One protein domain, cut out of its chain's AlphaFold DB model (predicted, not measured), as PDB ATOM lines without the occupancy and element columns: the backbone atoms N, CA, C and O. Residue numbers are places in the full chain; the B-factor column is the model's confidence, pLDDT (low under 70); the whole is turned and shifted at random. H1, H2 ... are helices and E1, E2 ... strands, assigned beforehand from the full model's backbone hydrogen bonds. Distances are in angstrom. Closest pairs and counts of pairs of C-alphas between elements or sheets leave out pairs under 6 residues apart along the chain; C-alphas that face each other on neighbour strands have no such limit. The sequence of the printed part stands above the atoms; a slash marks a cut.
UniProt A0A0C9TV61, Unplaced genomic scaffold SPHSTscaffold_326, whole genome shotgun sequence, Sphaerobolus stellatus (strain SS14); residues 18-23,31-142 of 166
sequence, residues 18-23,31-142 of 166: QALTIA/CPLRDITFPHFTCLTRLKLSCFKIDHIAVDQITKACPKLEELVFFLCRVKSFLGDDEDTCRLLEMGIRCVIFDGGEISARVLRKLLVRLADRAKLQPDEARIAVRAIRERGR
ATOM      1  N   GLN A  18     -21.837  48.179  43.971       90.75
ATOM      2  CA  GLN A  18     -22.590  48.336  45.220       90.75
ATOM      3  C   GLN A  18     -24.078  48.606  44.988       90.75
ATOM      4  O   GLN A  18     -24.900  48.254  45.828       90.75
ATOM      5  N   ALA A  19     -24.440  49.195  43.845       91.25
ATOM      6  CA  ALA A  19     -25.817  49.543  43.522       91.25
ATOM      7  C   ALA A  19     -26.186  49.118  42.098       91.25
ATOM      8  O   ALA A  19     -25.475  49.440  41.148       91.25
ATOM      9  N   LEU A  20     -27.327  48.441  41.952       90.25
ATOM     10  CA  LEU A  20     -27.836  47.950  40.674       90.25
ATOM     11  C   LEU A  20     -29.316  48.300  40.534       90.25
ATOM     12  O   LEU A  20     -30.117  48.080  41.442       90.25
ATOM     13  N   THR A  21     -29.685  48.841  39.373       90.62
ATOM     14  CA  THR A  21     -31.086  49.033  38.990       90.62
ATOM     15  C   THR A  21     -31.394  48.181  37.771       90.62
ATOM     16  O   THR A  21     -30.820  48.394  36.707       90.62
ATOM     17  N   ILE A  22     -32.337  47.252  37.915       87.69
ATOM     18  CA  ILE A  22     -32.863  46.447  36.814       87.69
ATOM     19  C   ILE A  22     -34.276  46.940  36.538       87.69
ATOM     20  O   ILE A  22     -35.161  46.849  37.388       87.69
ATOM     21  N   ALA A  23     -34.496  47.487  35.348       86.56
ATOM     22  CA  ALA A  23     -35.777  48.061  34.974       86.56
ATOM     23  C   ALA A  23     -36.269  47.504  33.647       86.56
ATOM     24  O   ALA A  23     -35.522  47.412  32.672       86.56
ATOM     25  N   CYS A  31     -43.105  40.748  34.053       71.00
ATOM     26  CA  CYS A  31     -42.566  39.397  33.889       71.00
ATOM     27  C   CYS A  31     -42.241  38.798  35.256       71.00
ATOM     28  O   CYS A  31     -41.869  39.556  36.158       71.00
ATOM     29  N   PRO A  32     -42.385  37.475  35.429       75.69
ATOM     30  CA  PRO A  32     -41.862  36.802  36.609       75.69
ATOM     31  C   PRO A  32     -40.359  37.069  36.723       75.69
ATOM     32  O   PRO A  32     -39.622  36.842  35.768       75.69
ATOM     33  N   LEU A  33     -39.910  37.559  37.879       78.62
ATOM     34  CA  LEU A  33     -38.476  37.693  38.150       78.62
ATOM     35  C   LEU A  33     -37.813  36.324  38.389       78.62
ATOM     36  O   LEU A  33     -36.613  36.198  38.221       78.62
ATOM     37  N   ARG A  34     -38.598  35.288  38.720       70.69
ATOM     38  CA  ARG A  34     -38.100  33.921  38.955       70.69
ATOM     39  C   ARG A  34     -37.345  33.310  37.763       70.69
ATOM     40  O   ARG A  34     -36.606  32.348  37.936       70.69
ATOM     41  N   ASP A  35     -37.584  33.846  36.563       69.00
ATOM     42  CA  ASP A  35     -36.970  33.406  35.308       69.00
ATOM     43  C   ASP A  35     -35.618  34.108  35.053       69.00
ATOM     44  O   ASP A  35     -35.042  33.965  33.975       69.00
ATOM     45  N   ILE A  36     -35.136  34.911  36.011       70.56
ATOM     46  CA  ILE A  36     -33.847  35.603  35.961       70.56
ATOM     47  C   ILE A  36     -32.827  34.815  36.776       70.56
ATOM     48  O   ILE A  36     -32.989  34.625  37.981       70.56
ATOM     49  N   THR A  37     -31.737  34.423  36.129       70.88
ATOM     50  CA  THR A  37     -30.537  33.979  36.835       70.88
ATOM     51  C   THR A  37     -29.788  35.211  37.324       70.88
ATOM     52  O   THR A  37     -29.406  36.064  36.527       70.88
ATOM     53  N   PHE A  38     -29.611  35.329  38.637       71.19
ATOM     54  CA  PHE A  38     -28.801  36.394  39.215       71.19
ATOM     55  C   PHE A  38     -27.338  35.935  39.339       71.19
ATOM     56  O   PHE A  38     -27.096  34.879  39.936       71.19
ATOM     57  N   PRO A  39     -26.368  36.723  38.838       72.25
ATOM     58  CA  PRO A  39     -24.954  36.543  39.159       72.25
ATOM     59  C   PRO A  39     -24.706  36.665  40.667       72.25
ATOM     60  O   PRO A  39     -25.508  37.254  41.396       72.25
ATOM     61  N   HIS A  40     -23.575  36.145  41.149       80.12
ATOM     62  CA  HIS A  40     -23.169  36.300  42.551       80.12
ATOM     63  C   HIS A  40     -22.625  37.709  42.825       80.12
ATOM     64  O   HIS A  40     -21.423  37.939  42.903       80.12
ATOM     65  N   PHE A  41     -23.525  38.656  43.066       84.56
ATOM     66  CA  PHE A  41     -23.186  40.027  43.427       84.56
ATOM     67  C   PHE A  41     -22.728  40.157  44.891       84.56
ATOM     68  O   PHE A  41     -23.443  40.644  45.772       84.56
ATOM     69  N   THR A  42     -21.488  39.754  45.160       84.38
ATOM     70  CA  THR A  42     -20.914  39.680  46.521       84.38
ATOM     71  C   THR A  42     -20.722  41.029  47.229       84.38
ATOM     72  O   THR A  42     -20.559  41.062  48.453       84.38
ATOM     73  N   CYS A  43     -20.744  42.139  46.490       88.00
ATOM     74  CA  CYS A  43     -20.538  43.497  47.005       88.00
ATOM     75  C   CYS A  43     -21.789  44.381  46.948       88.00
ATOM     76  O   CYS A  43     -21.736  45.523  47.409       88.00
ATOM     77  N   LEU A  44     -22.896  43.877  46.394       90.19
ATOM     78  CA  LEU A  44     -24.091  44.675  46.170       90.19
ATOM     79  C   LEU A  44     -24.820  44.939  47.485       90.19
ATOM     80  O   LEU A  44     -25.285  44.011  48.142       90.19
ATOM     81  N   THR A  45     -24.946  46.215  47.836       91.50
ATOM     82  CA  THR A  45     -25.665  46.682  49.026       91.50
ATOM     83  C   THR A  45     -27.039  47.245  48.681       91.50
ATOM     84  O   THR A  45     -27.920  47.269  49.539       91.50
ATOM     85  N   ARG A  46     -27.269  47.644  47.423       92.38
ATOM     86  CA  ARG A  46     -28.540  48.215  46.966       92.38
ATOM     87  C   ARG A  46     -29.027  47.598  45.658       92.38
ATOM     88  O   ARG A  46     -28.349  47.679  44.634       92.38
ATOM     89  N   LEU A  47     -30.256  47.086  45.663       92.12
ATOM     90  CA  LEU A  47     -30.929  46.561  44.475       92.12
ATOM     91  C   LEU A  47     -32.273  47.258  44.264       92.12
ATOM     92  O   LEU A  47     -33.144  47.224  45.131       92.12
ATOM     93  N   LYS A  48     -32.468  47.842  43.080       92.62
ATOM     94  CA  LYS A  48     -33.759  48.375  42.632       92.62
ATOM     95  C   LYS A  48     -34.289  47.562  41.457       92.62
ATOM     96  O   LYS A  48     -33.635  47.454  40.423       92.62
ATOM     97  N   LEU A  49     -35.499  47.036  41.600       91.19
ATOM     98  CA  LEU A  49     -36.216  46.283  40.577       91.19
ATOM     99  C   LEU A  49     -37.450  47.062  40.144       91.19
ATOM    100  O   LEU A  49     -38.289  47.396  40.984       91.19
ATOM    101  N   SER A  50     -37.577  47.311  38.841       89.62
ATOM    102  CA  SER A  50     -38.687  48.079  38.278       89.62
ATOM    103  C   SER A  50     -39.541  47.266  37.305       89.62
ATOM    104  O   SER A  50     -39.012  46.726  36.329       89.62
ATOM    105  N   CYS A  51     -40.862  47.264  37.506       87.62
ATOM    106  CA  CYS A  51     -41.859  46.653  36.610       87.62
ATOM    107  C   CYS A  51     -41.806  45.107  36.514       87.62
ATOM    108  O   CYS A  51     -42.006  44.534  35.434       87.62
ATOM    109  N   PHE A  52     -41.573  44.414  37.635       88.00
ATOM    110  CA  PHE A  52     -41.523  42.943  37.718       88.00
ATOM    111  C   PHE A  52     -42.660  42.334  38.551       88.00
ATOM    112  O   PHE A  52     -43.256  42.990  39.405       88.00
ATOM    113  N   LYS A  53     -42.971  41.052  38.300       88.50
ATOM    114  CA  LYS A  53     -43.781  40.218  39.201       88.50
ATOM    115  C   LYS A  53     -42.834  39.536  40.182       88.50
ATOM    116  O   LYS A  53     -41.961  38.783  39.755       88.50
ATOM    117  N   ILE A  54     -43.042  39.794  41.468       87.75
ATOM    118  CA  ILE A  54     -42.211  39.290  42.562       87.75
ATOM    119  C   ILE A  54     -42.995  38.228  43.332       87.75
ATOM    120  O   ILE A  54     -44.145  38.451  43.717       87.75
ATOM    121  N   ASP A  55     -42.383  37.074  43.545       87.81
ATOM    122  CA  ASP A  55     -42.865  36.004  44.415       87.81
ATOM    123  C   ASP A  55     -41.729  35.519  45.325       87.81
ATOM    124  O   ASP A  55     -40.594  35.980  45.216       87.81
ATOM    125  N   HIS A  56     -42.039  34.607  46.246       84.88
ATOM    126  CA  HIS A  56     -41.059  34.091  47.203       84.88
ATOM    127  C   HIS A  56     -39.835  33.444  46.527       84.88
ATOM    128  O   HIS A  56     -38.734  33.572  47.048       84.88
ATOM    129  N   ILE A  57     -39.999  32.828  45.348       84.69
ATOM    130  CA  ILE A  57     -38.893  32.228  44.582       84.69
ATOM    131  C   ILE A  57     -37.931  33.321  44.114       84.69
ATOM    132  O   ILE A  57     -36.721  33.211  44.295       84.69
ATOM    133  N   ALA A  58     -38.470  34.405  43.552       86.31
ATOM    134  CA  ALA A  58     -37.671  35.554  43.146       86.31
ATOM    135  C   ALA A  58     -36.920  36.191  44.328       86.31
ATOM    136  O   ALA A  58     -35.765  36.584  44.192       86.31
ATOM    137  N   VAL A  59     -37.565  36.286  45.493       85.75
ATOM    138  CA  VAL A  59     -36.937  36.811  46.715       85.75
ATOM    139  C   VAL A  59     -35.800  35.896  47.175       85.75
ATOM    140  O   VAL A  59     -34.702  36.382  47.440       85.75
ATOM    141  N   ASP A  60     -36.012  34.581  47.203       83.94
ATOM    142  CA  ASP A  60     -34.971  33.604  47.541       83.94
ATOM    143  C   ASP A  60     -33.765  33.686  46.581       83.94
ATOM    144  O   ASP A  60     -32.616  33.725  47.019       83.94
ATOM    145  N   GLN A  61     -34.002  33.837  45.277       84.38
ATOM    146  CA  GLN A  61     -32.926  34.035  44.298       84.38
ATOM    147  C   GLN A  61     -32.133  35.330  44.540       84.38
ATOM    148  O   GLN A  61     -30.903  35.289  44.546       84.38
ATOM    149  N   ILE A  62     -32.809  36.461  44.785       87.25
ATOM    150  CA  ILE A  62     -32.149  37.743  45.104       87.25
ATOM    151  C   ILE A  62     -31.267  37.593  46.345       87.25
ATOM    152  O   ILE A  62     -30.106  37.997  46.336       87.25
ATOM    153  N   THR A  63     -31.823  37.011  47.409       84.06
ATOM    154  CA  THR A  63     -31.132  36.866  48.699       84.06
ATOM    155  C   THR A  63     -29.897  35.970  48.598       84.06
ATOM    156  O   THR A  63     -28.864  36.282  49.188       84.06
ATOM    157  N   LYS A  64     -29.951  34.910  47.780       84.62
ATOM    158  CA  LYS A  64     -28.790  34.057  47.473       84.62
ATOM    159  C   LYS A  64     -27.722  34.789  46.662       84.62
ATOM    160  O   LYS A  64     -26.537  34.647  46.942       84.62
ATOM    161  N   ALA A  65     -28.140  35.556  45.663       84.94
ATOM    162  CA  ALA A  65     -27.230  36.240  44.756       84.94
ATOM    163  C   ALA A  65     -26.545  37.465  45.372       84.94
ATOM    164  O   ALA A  65     -25.432  37.802  44.980       84.94
ATOM    165  N   CYS A  66     -27.196  38.140  46.320       87.88
ATOM    166  CA  CYS A  66     -26.750  39.426  46.855       87.88
ATOM    167  C   CYS A  66     -26.508  39.342  48.375       87.88
ATOM    168  O   CYS A  66     -27.241  39.971  49.133       87.88
ATOM    169  N   PRO A  67     -25.500  38.601  48.869       87.00
ATOM    170  CA  PRO A  67     -25.344  38.304  50.299       87.00
ATOM    171  C   PRO A  67     -25.143  39.537  51.201       87.00
ATOM    172  O   PRO A  67     -25.391  39.461  52.401       87.00
ATOM    173  N   LYS A  68     -24.703  40.675  50.644       88.75
ATOM    174  CA  LYS A  68     -24.494  41.944  51.368       88.75
ATOM    175  C   LYS A  68     -25.608  42.968  51.147       88.75
ATOM    176  O   LYS A  68     -25.408  44.147  51.421       88.75
ATOM    177  N   LEU A  69     -26.758  42.544  50.623       88.69
ATOM    178  CA  LEU A  69     -27.852  43.452  50.313       88.69
ATOM    179  C   LEU A  69     -28.393  44.106  51.591       88.69
ATOM    180  O   LEU A  69     -28.818  43.422  52.517       88.69
ATOM    181  N   GLU A  70     -28.417  45.435  51.606       89.25
ATOM    182  CA  GLU A  70     -28.919  46.250  52.714       89.25
ATOM    183  C   GLU A  70     -30.234  46.953  52.344       89.25
ATOM    184  O   GLU A  70     -31.087  47.157  53.206       89.25
ATOM    185  N   GLU A  71     -30.419  47.322  51.072       89.44
ATOM    186  CA  GLU A  71     -31.607  48.023  50.574       89.44
ATOM    187  C   GLU A  71     -32.190  47.322  49.339       89.44
ATOM    188  O   GLU A  71     -31.523  47.182  48.308       89.44
ATOM    189  N   LEU A  72     -33.466  46.938  49.426       90.38
ATOM    190  CA  LEU A  72     -34.225  46.323  48.339       90.38
ATOM    191  C   LEU A  72     -35.426  47.192  47.957       90.38
ATOM    192  O   LEU A  72     -36.330  47.415  48.760       90.38
ATOM    193  N   VAL A  73     -35.459  47.658  46.710       90.56
ATOM    194  CA  VAL A  73     -36.501  48.558  46.200       90.56
ATOM    195  C   VAL A  73     -37.302  47.885  45.092       90.56
ATOM    196  O   VAL A  73     -36.761  47.499  44.059       90.56
ATOM    197  N   PHE A  74     -38.614  47.813  45.278       90.31
ATOM    198  CA  PHE A  74     -39.597  47.323  44.323       90.31
ATOM    199  C   PHE A  74     -40.407  48.496  43.760       90.31
ATOM    200  O   PHE A  74     -41.375  48.947  44.371       90.31
ATOM    201  N   PHE A  75     -40.024  48.974  42.578       88.06
ATOM    202  CA  PHE A  75     -40.660  50.104  41.902       88.06
ATOM    203  C   PHE A  75     -41.644  49.631  40.823       88.06
ATOM    204  O   PHE A  75     -41.280  48.858  39.940       88.06
ATOM    205  N   LEU A  76     -42.905  50.060  40.867       86.25
ATOM    206  CA  LEU A  76     -43.968  49.634  39.943       86.25
ATOM    207  C   LEU A  76     -44.061  48.097  39.805       86.25
ATOM    208  O   LEU A  76     -44.396  47.555  38.750       86.25
ATOM    209  N   CYS A  77     -43.697  47.369  40.862       86.38
ATOM    210  CA  CYS A  77     -43.660  45.910  40.885       86.38
ATOM    211  C   CYS A  77     -44.978  45.338  41.407       86.38
ATOM    212  O   CYS A  77     -45.641  45.938  42.246       86.38
ATOM    213  N   ARG A  78     -45.335  44.134  40.957       87.25
ATOM    214  CA  ARG A  78     -46.480  43.381  41.480       87.25
ATOM    215  C   ARG A  78     -45.998  42.245  42.367       87.25
ATOM    216  O   ARG A  78     -45.498  41.234  41.873       87.25
ATOM    217  N   VAL A  79     -46.184  42.402  43.666       86.69
ATOM    218  CA  VAL A  79     -45.733  41.468  44.694       86.69
ATOM    219  C   VAL A  79     -46.853  40.494  45.043       86.69
ATOM    220  O   VAL A  79     -47.920  40.880  45.526       86.69
ATOM    221  N   LYS A  80     -46.605  39.206  44.805       86.88
ATOM    222  CA  LYS A  80     -47.550  38.119  45.083       86.88
ATOM    223  C   LYS A  80     -47.305  37.449  46.428       86.88
ATOM    224  O   LYS A  80     -48.268  37.141  47.121       86.88
ATOM    225  N   SER A  81     -46.048  37.209  46.789       84.50
ATOM    226  CA  SER A  81     -45.670  36.598  48.066       84.50
ATOM    227  C   SER A  81     -44.200  36.856  48.393       84.50
ATOM    228  O   SER A  81     -43.397  37.067  47.491       84.50
ATOM    229  N   PHE A  82     -43.871  36.828  49.687       78.00
ATOM    230  CA  PHE A  82     -42.494  36.816  50.212       78.00
ATOM    231  C   PHE A  82     -42.113  35.486  50.850       78.00
ATOM    232  O   PHE A  82     -40.937  35.185  50.991       78.00
ATOM    233  N   LEU A  83     -43.123  34.725  51.265       74.62
ATOM    234  CA  LEU A  83     -42.996  33.486  52.012       74.62
ATOM    235  C   LEU A  83     -43.597  32.369  51.162       74.62
ATOM    236  O   LEU A  83     -44.658  32.584  50.556       74.62
ATOM    237  N   GLY A  84     -42.920  31.221  51.115       66.31
ATOM    238  CA  GLY A  84     -43.528  29.968  50.675       66.31
ATOM    239  C   GLY A  84     -44.654  29.552  51.627       66.31
ATOM    240  O   GLY A  84     -44.776  30.095  52.727       66.31
ATOM    241  N   ASP A  85     -45.505  28.623  51.194       57.91
ATOM    242  CA  ASP A  85     -46.642  28.165  52.003       57.91
ATOM    243  C   ASP A  85     -46.208  27.353  53.246       57.91
ATOM    244  O   ASP A  85     -46.963  27.327  54.215       57.91
ATOM    245  N   ASP A  86     -44.974  26.825  53.267       53.50
ATOM    246  CA  ASP A  86     -44.464  25.903  54.298       53.50
ATOM    247  C   ASP A  86     -43.247  26.403  55.116       53.50
ATOM    248  O   ASP A  86     -42.700  25.636  55.902       53.50
ATOM    249  N   GLU A  87     -42.789  27.656  54.987       57.59
ATOM    250  CA  GLU A  87     -41.509  28.062  55.607       57.59
ATOM    251  C   GLU A  87     -41.605  29.078  56.759       57.59
ATOM    252  O   GLU A  87     -42.132  30.192  56.637       57.59
ATOM    253  N   ASP A  88     -40.970  28.691  57.869       52.66
ATOM    254  CA  ASP A  88     -40.521  29.551  58.967       52.66
ATOM    255  C   ASP A  88     -39.254  30.356  58.628       52.66
ATOM    256  O   ASP A  88     -38.947  31.340  59.302       52.66
ATOM    257  N   THR A  89     -38.559  30.009  57.545       54.72
ATOM    258  CA  THR A  89     -37.287  30.610  57.126       54.72
ATOM    259  C   THR A  89     -37.455  31.451  55.870       54.72
ATOM    260  O   THR A  89     -37.243  31.012  54.746       54.72
ATOM    261  N   CYS A  90     -37.818  32.717  56.047       64.00
ATOM    262  CA  CYS A  90     -37.643  33.689  54.976       64.00
ATOM    263  C   CYS A  90     -36.197  34.175  55.006       64.00
ATOM    264  O   CYS A  90     -35.844  34.944  55.896       64.00
ATOM    265  N   ARG A  91     -35.369  33.790  54.028       68.50
ATOM    266  CA  ARG A  91     -33.964  34.246  53.949       68.50
ATOM    267  C   ARG A  91     -33.814  35.766  53.961       68.50
ATOM    268  O   ARG A  91     -32.830  36.286  54.466       68.50
ATOM    269  N   LEU A  92     -34.822  36.493  53.477       71.81
ATOM    270  CA  LEU A  92     -34.873  37.953  53.575       71.81
ATOM    271  C   LEU A  92     -34.791  38.443  55.035       71.81
ATOM    272  O   LEU A  92     -34.245  39.512  55.287       71.81
ATOM    273  N   LEU A  93     -35.293  37.659  55.994       70.00
ATOM    274  CA  LEU A  93     -35.210  37.925  57.432       70.00
ATOM    275  C   LEU A  93     -33.891  37.475  58.055       70.00
ATOM    276  O   LEU A  93     -33.581  37.933  59.142       70.00
ATOM    277  N   GLU A  94     -33.128  36.597  57.418       71.00
ATOM    278  CA  GLU A  94     -31.823  36.152  57.928       71.00
ATOM    279  C   GLU A  94     -30.689  37.073  57.461       71.00
ATOM    280  O   GLU A  94     -29.590  37.058  58.005       71.00
ATOM    281  N   MET A  95     -30.950  37.900  56.448       73.12
ATOM    282  CA  MET A  95     -29.969  38.812  55.872       73.12
ATOM    283  C   MET A  95     -29.893  40.156  56.591       73.12
ATOM    284  O   MET A  95     -30.867  40.630  57.173       73.12
ATOM    285  N   GLY A  96     -28.768  40.854  56.426       71.06
ATOM    286  CA  GLY A  96     -28.569  42.243  56.859       71.06
ATOM    287  C   GLY A  96     -29.378  43.294  56.080       71.06
ATOM    288  O   GLY A  96     -28.954  44.446  56.011       71.06
ATOM    289  N   ILE A  97     -30.517  42.929  55.476       79.38
ATOM    290  CA  ILE A  97     -31.395  43.877  54.782       79.38
ATOM    291  C   ILE A  97     -31.999  44.817  55.821       79.38
ATOM    292  O   ILE A  97     -32.761  44.397  56.685       79.38
ATOM    293  N   ARG A  98     -31.684  46.104  55.698       80.38
ATOM    294  CA  ARG A  98     -32.138  47.181  56.589       80.38
ATOM    295  C   ARG A  98     -33.344  47.924  56.032       80.38
ATOM    296  O   ARG A  98     -34.017  48.639  56.763       80.38
ATOM    297  N   CYS A  99     -33.615  47.815  54.733       82.19
ATOM    298  CA  CYS A  99     -34.733  48.530  54.133       82.19
ATOM    299  C   CYS A  99     -35.357  47.765  52.967       82.19
ATOM    300  O   CYS A  99     -34.660  47.317  52.053       82.19
ATOM    301  N   VAL A 100     -36.689  47.664  52.987       86.12
ATOM    302  CA  VAL A 100     -37.496  47.152  51.875       86.12
ATOM    303  C   VAL A 100     -38.501  48.223  51.464       86.12
ATOM    304  O   VAL A 100     -39.364  48.622  52.245       86.12
ATOM    305  N   ILE A 101     -38.403  48.690  50.224       86.06
ATOM    306  CA  ILE A 101     -39.217  49.791  49.703       86.06
ATOM    307  C   ILE A 101     -40.142  49.266  48.610       86.06
ATOM    308  O   ILE A 101     -39.697  48.646  47.652       86.06
ATOM    309  N   PHE A 102     -41.426  49.569  48.723       85.44
ATOM    310  CA  PHE A 102     -42.456  49.387  47.710       85.44
ATOM    311  C   PHE A 102     -42.856  50.760  47.194       85.44
ATOM    312  O   PHE A 102     -43.285  51.602  47.976       85.44
ATOM    313  N   ASP A 103     -42.727  51.000  45.896       84.12
ATOM    314  CA  ASP A 103     -42.997  52.317  45.325       84.12
ATOM    315  C   ASP A 103     -43.808  52.204  44.035       84.12
ATOM    316  O   ASP A 103     -43.356  51.597  43.069       84.12
ATOM    317  N   GLY A 104     -45.048  52.703  44.049       76.69
ATOM    318  CA  GLY A 104     -45.974  52.692  42.909       76.69
ATOM    319  C   GLY A 104     -46.409  51.294  42.435       76.69
ATOM    320  O   GLY A 104     -46.974  51.146  41.355       76.69
ATOM    321  N   GLY A 105     -46.115  50.246  43.209       77.12
ATOM    322  CA  GLY A 105     -46.421  48.851  42.887       77.12
ATOM    323  C   GLY A 105     -47.725  48.317  43.490       77.12
ATOM    324  O   GLY A 105     -48.390  48.965  44.296       77.12
ATOM    325  N   GLU A 106     -48.061  47.075  43.140       82.38
ATOM    326  CA  GLU A 106     -49.171  46.321  43.727       82.38
ATOM    327  C   GLU A 106     -48.655  45.346  44.792       82.38
ATOM    328  O   GLU A 106     -47.916  44.410  44.483       82.38
ATOM    329  N   ILE A 107     -49.109  45.499  46.034       82.19
ATOM    330  CA  ILE A 107     -48.919  44.526  47.115       82.19
ATOM    331  C   ILE A 107     -50.209  44.435  47.931       82.19
ATOM    332  O   ILE A 107     -50.781  45.451  48.319       82.19
ATOM    333  N   SER A 108     -50.698  43.219  48.185       83.56
ATOM    334  CA  SER A 108     -51.894  43.052  49.023       83.56
ATOM    335  C   SER A 108     -51.566  43.265  50.502       83.56
ATOM    336  O   SER A 108     -50.511  42.826  50.975       83.56
ATOM    337  N   ALA A 109     -52.499  43.833  51.267       82.06
ATOM    338  CA  ALA A 109     -52.342  44.017  52.710       82.06
ATOM    339  C   ALA A 109     -52.066  42.692  53.443       82.06
ATOM    340  O   ALA A 109     -51.324  42.667  54.418       82.06
ATOM    341  N   ARG A 110     -52.607  41.565  52.955       84.19
ATOM    342  CA  ARG A 110     -52.332  40.234  53.523       84.19
ATOM    343  C   ARG A 110     -50.858  39.848  53.381       84.19
ATOM    344  O   ARG A 110     -50.271  39.349  54.336       84.19
ATOM    345  N   VAL A 111     -50.276  40.061  52.200       83.81
ATOM    346  CA  VAL A 111     -48.860  39.758  51.924       83.81
ATOM    347  C   VAL A 111     -47.956  40.691  52.720       83.81
ATOM    348  O   VAL A 111     -47.017  40.224  53.360       83.81
ATOM    349  N   LEU A 112     -48.286  41.984  52.746       84.19
ATOM    350  CA  LEU A 112     -47.550  42.976  53.523       84.19
ATOM    351  C   LEU A 112     -47.584  42.662  55.025       84.19
ATOM    352  O   LEU A 112     -46.543  42.651  55.669       84.19
ATOM    353  N   ARG A 113     -48.756  42.323  55.580       85.19
ATOM    354  CA  ARG A 113     -48.889  41.942  56.994       85.19
ATOM    355  C   ARG A 113     -48.029  40.734  57.347       85.19
ATOM    356  O   ARG A 113     -47.368  40.758  58.375       85.19
ATOM    357  N   LYS A 114     -48.014  39.694  56.501       85.06
ATOM    358  CA  LYS A 114     -47.163  38.510  56.718       85.06
ATOM    359  C   LYS A 114     -45.681  38.889  56.825       85.06
ATOM    360  O   LYS A 114     -45.002  38.391  57.716       85.06
ATOM    361  N   LEU A 115     -45.199  39.773  55.946       83.62
ATOM    362  CA  LEU A 115     -43.825  40.275  56.000       83.62
ATOM    363  C   LEU A 115     -43.572  41.056  57.300       83.62
ATOM    364  O   LEU A 115     -42.600  40.781  57.996       83.62
ATOM    365  N   LEU A 116     -44.468  41.980  57.659       83.12
ATOM    366  CA  LEU A 116     -44.313  42.832  58.843       83.12
ATOM    367  C   LEU A 116     -44.317  42.058  60.162       83.12
ATOM    368  O   LEU A 116     -43.496  42.354  61.023       83.12
ATOM    369  N   VAL A 117     -45.185  41.051  60.310       84.62
ATOM    370  CA  VAL A 117     -45.196  40.172  61.494       84.62
ATOM    371  C   VAL A 117     -43.828  39.528  61.686       84.62
ATOM    372  O   VAL A 117     -43.248  39.613  62.763       84.62
ATOM    373  N   ARG A 118     -43.274  38.951  60.619       80.31
ATOM    374  CA  ARG A 118     -41.988  38.262  60.698       80.31
ATOM    375  C   ARG A 118     -40.819  39.220  60.958       80.31
ATOM    376  O   ARG A 118     -39.925  38.892  61.732       80.31
ATOM    377  N   LEU A 119     -40.846  40.415  60.366       79.00
ATOM    378  CA  LEU A 119     -39.867  41.469  60.662       79.00
ATOM    379  C   LEU A 119     -39.957  41.938  62.120       79.00
ATOM    380  O   LEU A 119     -38.929  42.170  62.752       79.00
ATOM    381  N   ALA A 120     -41.170  42.037  62.671       78.12
ATOM    382  CA  ALA A 120     -41.383  42.380  64.072       78.12
ATOM    383  C   ALA A 120     -40.863  41.312  65.028       78.12
ATOM    384  O   ALA A 120     -40.269  41.650  66.050       78.12
ATOM    385  N   ASP A 121     -41.042  40.038  64.695       79.81
ATOM    386  CA  ASP A 121     -40.507  38.949  65.507       79.81
ATOM    387  C   ASP A 121     -38.974  38.912  65.467       79.81
ATOM    388  O   ASP A 121     -38.353  38.767  66.519       79.81
ATOM    389  N   ARG A 122     -38.347  39.180  64.310       73.44
ATOM    390  CA  ARG A 122     -36.887  39.368  64.233       73.44
ATOM    391  C   ARG A 122     -36.414  40.537  65.096       73.44
ATOM    392  O   ARG A 122     -35.484  40.368  65.875       73.44
ATOM    393  N   ALA A 123     -37.059  41.701  64.998       71.19
ATOM    394  CA  ALA A 123     -36.661  42.888  65.760       71.19
ATOM    395  C   ALA A 123     -36.724  42.671  67.285       71.19
ATOM    396  O   ALA A 123     -35.936  43.260  68.022       71.19
ATOM    397  N   LYS A 124     -37.626  41.804  67.773       73.12
ATOM    398  CA  LYS A 124     -37.663  41.394  69.190       73.12
ATOM    399  C   LYS A 124     -36.481  40.503  69.576       73.12
ATOM    400  O   LYS A 124     -36.020  40.579  70.709       73.12
ATOM    401  N   LEU A 125     -36.035  39.638  68.666       66.25
ATOM    402  CA  LEU A 125     -34.937  38.694  68.899       66.25
ATOM    403  C   LEU A 125     -33.556  39.348  68.743       66.25
ATOM    404  O   LEU A 125     -32.603  38.906  69.377       66.25
ATOM    405  N   GLN A 126     -33.447  40.388  67.914       64.56
ATOM    406  CA  GLN A 126     -32.192  41.065  67.569       64.56
ATOM    407  C   GLN A 126     -32.357  42.598  67.637       64.56
ATOM    408  O   GLN A 126     -32.390  43.266  66.604       64.56
ATOM    409  N   PRO A 127     -32.479  43.181  68.846       59.38
ATOM    410  CA  PRO A 127     -32.765  44.608  69.021       59.38
ATOM    411  C   PRO A 127     -31.621  45.548  68.595       59.38
ATOM    412  O   PRO A 127     -31.885  46.717  68.313       59.38
ATOM    413  N   ASP A 128     -30.380  45.046  68.531       54.12
ATOM    414  CA  ASP A 128     -29.179  45.809  68.147       54.12
ATOM    415  C   ASP A 128     -28.919  45.835  66.629       54.12
ATOM    416  O   ASP A 128     -28.069  46.593  66.155       54.12
ATOM    417  N   GLU A 129     -29.643  45.037  65.836       55.00
ATOM    418  CA  GLU A 129     -29.546  45.102  64.377       55.00
ATOM    419  C   GLU A 129     -30.361  46.280  63.827       55.00
ATOM    420  O   GLU A 129     -31.461  46.590  64.289       55.00
ATOM    421  N   ALA A 130     -29.801  46.971  62.827       51.94
ATOM    422  CA  ALA A 130     -30.404  48.155  62.225       51.94
ATOM    423  C   ALA A 130     -31.867  47.891  61.827       51.94
ATOM    424  O   ALA A 130     -32.156  47.008  61.020       51.94
ATOM    425  N   ARG A 131     -32.778  48.677  62.415       56.62
ATOM    426  CA  ARG A 131     -34.231  48.559  62.244       56.62
ATOM    427  C   ARG A 131     -34.591  48.414  60.771       56.62
ATOM    428  O   ARG A 131     -34.236  49.269  59.961       56.62
ATOM    429  N   ILE A 132     -35.322  47.354  60.444       62.41
ATOM    430  CA  ILE A 132     -35.771  47.124  59.074       62.41
ATOM    431  C   ILE A 132     -36.894  48.107  58.773       62.41
ATOM    432  O   ILE A 132     -37.979  47.985  59.330       62.41
ATOM    433  N   ALA A 133     -36.645  49.076  57.898       65.44
ATOM    434  CA  ALA A 133     -37.666  50.016  57.463       65.44
ATOM    435  C   ALA A 133     -38.430  49.437  56.267       65.44
ATOM    436  O   ALA A 133     -37.846  49.196  55.205       65.44
ATOM    437  N   VAL A 134     -39.742  49.243  56.418       66.62
ATOM    438  CA  VAL A 134     -40.631  48.942  55.289       66.62
ATOM    439  C   VAL A 134     -41.329  50.217  54.842       66.62
ATOM    440  O   VAL A 134     -42.001  50.860  55.646       66.62
ATOM    441  N   ARG A 135     -41.198  50.560  53.558       70.06
ATOM    442  CA  ARG A 135     -41.826  51.748  52.957       70.06
ATOM    443  C   ARG A 135     -42.812  51.332  51.877       70.06
ATOM    444  O   ARG A 135     -42.468  50.490  51.059       70.06
ATOM    445  N   ALA A 136     -44.014  51.908  51.846       64.31
ATOM    446  CA  ALA A 136     -44.985  51.672  50.771       64.31
ATOM    447  C   ALA A 136     -45.565  52.988  50.225       64.31
ATOM    448  O   ALA A 136     -46.416  53.608  50.860       64.31
ATOM    449  N   ILE A 137     -45.123  53.396  49.033       61.44
ATOM    450  CA  ILE A 137     -45.549  54.610  48.325       61.44
ATOM    451  C   ILE A 137     -46.652  54.214  47.337       61.44
ATOM    452  O   ILE A 137     -46.474  53.332  46.495       61.44
ATOM    453  N   ARG A 138     -47.843  54.792  47.511       59.50
ATOM    454  CA  ARG A 138     -49.096  54.240  46.971       59.50
ATOM    455  C   ARG A 138     -49.553  54.919  45.686       59.50
ATOM    456  O   ARG A 138     -49.762  56.127  45.681       59.50
ATOM    457  N   GLU A 139     -49.956  54.108  44.707       51.97
ATOM    458  CA  GLU A 139     -50.940  54.494  43.691       51.97
ATOM    459  C   GLU A 139     -52.119  53.494  43.651       51.97
ATOM    460  O   GLU A 139     -51.955  52.312  43.382       51.97
ATOM    461  N   ARG A 140     -53.331  54.026  43.887       48.72
ATOM    462  CA  ARG A 140     -54.691  53.465  43.664       48.72
ATOM    463  C   ARG A 140     -55.271  52.362  44.580       48.72
ATOM    464  O   ARG A 140     -54.671  51.346  44.889       48.72
ATOM    465  N   GLY A 141     -56.560  52.574  44.908       54.22
ATOM    466  CA  GLY A 141     -57.505  51.622  45.521       54.22
ATOM    467  C   GLY A 141     -57.943  51.975  46.954       54.22
ATOM    468  O   GLY A 141     -57.254  51.620  47.906       54.22
ATOM    469  N   ARG A 142     -59.115  52.620  47.145       56.38
ATOM    470  CA  ARG A 142     -59.636  53.030  48.482       56.38
ATOM    471  C   ARG A 142     -59.737  51.874  49.500       56.38
ATOM    472  O   ARG A 142     -59.550  52.105  50.687       56.38
TER     473      ARG A 142
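Overview. This is residues 18 to 23 and 31 to 142 of the 166 residues of an uncharacterized protein of Sphaerobolus stellatus (strain SS14) (UniProt A0A0C9TV61). The chain is wound in stacked turns, a short solenoid: five parallel strands side by side make one wall, and H1, H2 and H3 stand on one side of it, the other face being bare. Short parallel pairings, 31 to 32 with E3, E3 with 78 to 79, and 78 to 79 with 106 to 107, form a narrow second row between the strands and the helical side. The printed part has 118 residues, with three named helices and six named strands in the order E1 E2 E3 H1 E4 H2 E5 H3 E6; the sheet runs E1 E2 E4 E5 E6, all parallel. The class is mixed, helices and strands, and the whole is compact, with a radius of gyration of the C-alphas of 13.5 A and spans of 38 by 35 by 27 A.

Along the chain. Find C-alpha 19 at (-25.817, 49.543, 43.522), where E1 begins; it runs to residue 23, 13.2 A away. Past the cut, E2 is residues 46 to 50, 13.4 A, and E3 is residues 52 to 54. H1, residues 56 to 65, covers 14.2 A from C-alpha 56 at (-41.059, 34.091, 47.203). E4 is residues 71 to 75, H2 residues 91 to 94 and E5 residues 99 to 103. H3, residues 109 to 125, is the longest helix at 24.4 A. E6, residues 133 to 137, ends with C-alpha 137 at (-45.549, 54.610, 48.325).

Arrangement. Start at the edge strand E1: N 22 and O 48 of E2 are 2.8 A apart, within hydrogen-bond range. Next, look at N 49 and O 73 for E2 and E4, 2.8 A, at N 74 and O 101 for E4 and E5, 2.7 A, and at N 102 and O 135 for E5 and the other edge strand, E6, 2.7 A. E3 pairs with no named strand. E4, H2, E5 and E5, H3, E6 are strand-helix-strand units, two parallel neighbour strands with a helix between, each with a right-handed crossover. H3 is on the sheet but only grazes it, with residues 112 to 119; H1 and H2 are not on it. H1 and H2 touch, the closest C-alphas being those of Thr 63 and Leu 92, 6.2 A apart. H2 and H3 only just touch, with 3 pairs of C-alphas within 8 A, the closest Leu 93 and Leu 119 at 6.7 A; H3 does so with residues 118 to 122 alone. H1 and H3 are apart. In H1 and H3 every O i to N i+4 pair is within hydrogen-bond range; H2 is too short for such a pair, and its one O i to N i+3 pair is within range.

Size, cuts and confidence. The two C-alphas farthest apart, those of Thr 42 and Arg 142, stand 41.0 A from each other. Residues 24 to 30 are not printed, and C-alphas 23 and 31 are 11.1 A apart across this cut. The link E4 to H2, 15 residues, is long. Mean pLDDT of the printed part is 77.9; look for values under 70 at residue 35 and residues 84 to 91, 125 to 134 and 136 to 142 of this model.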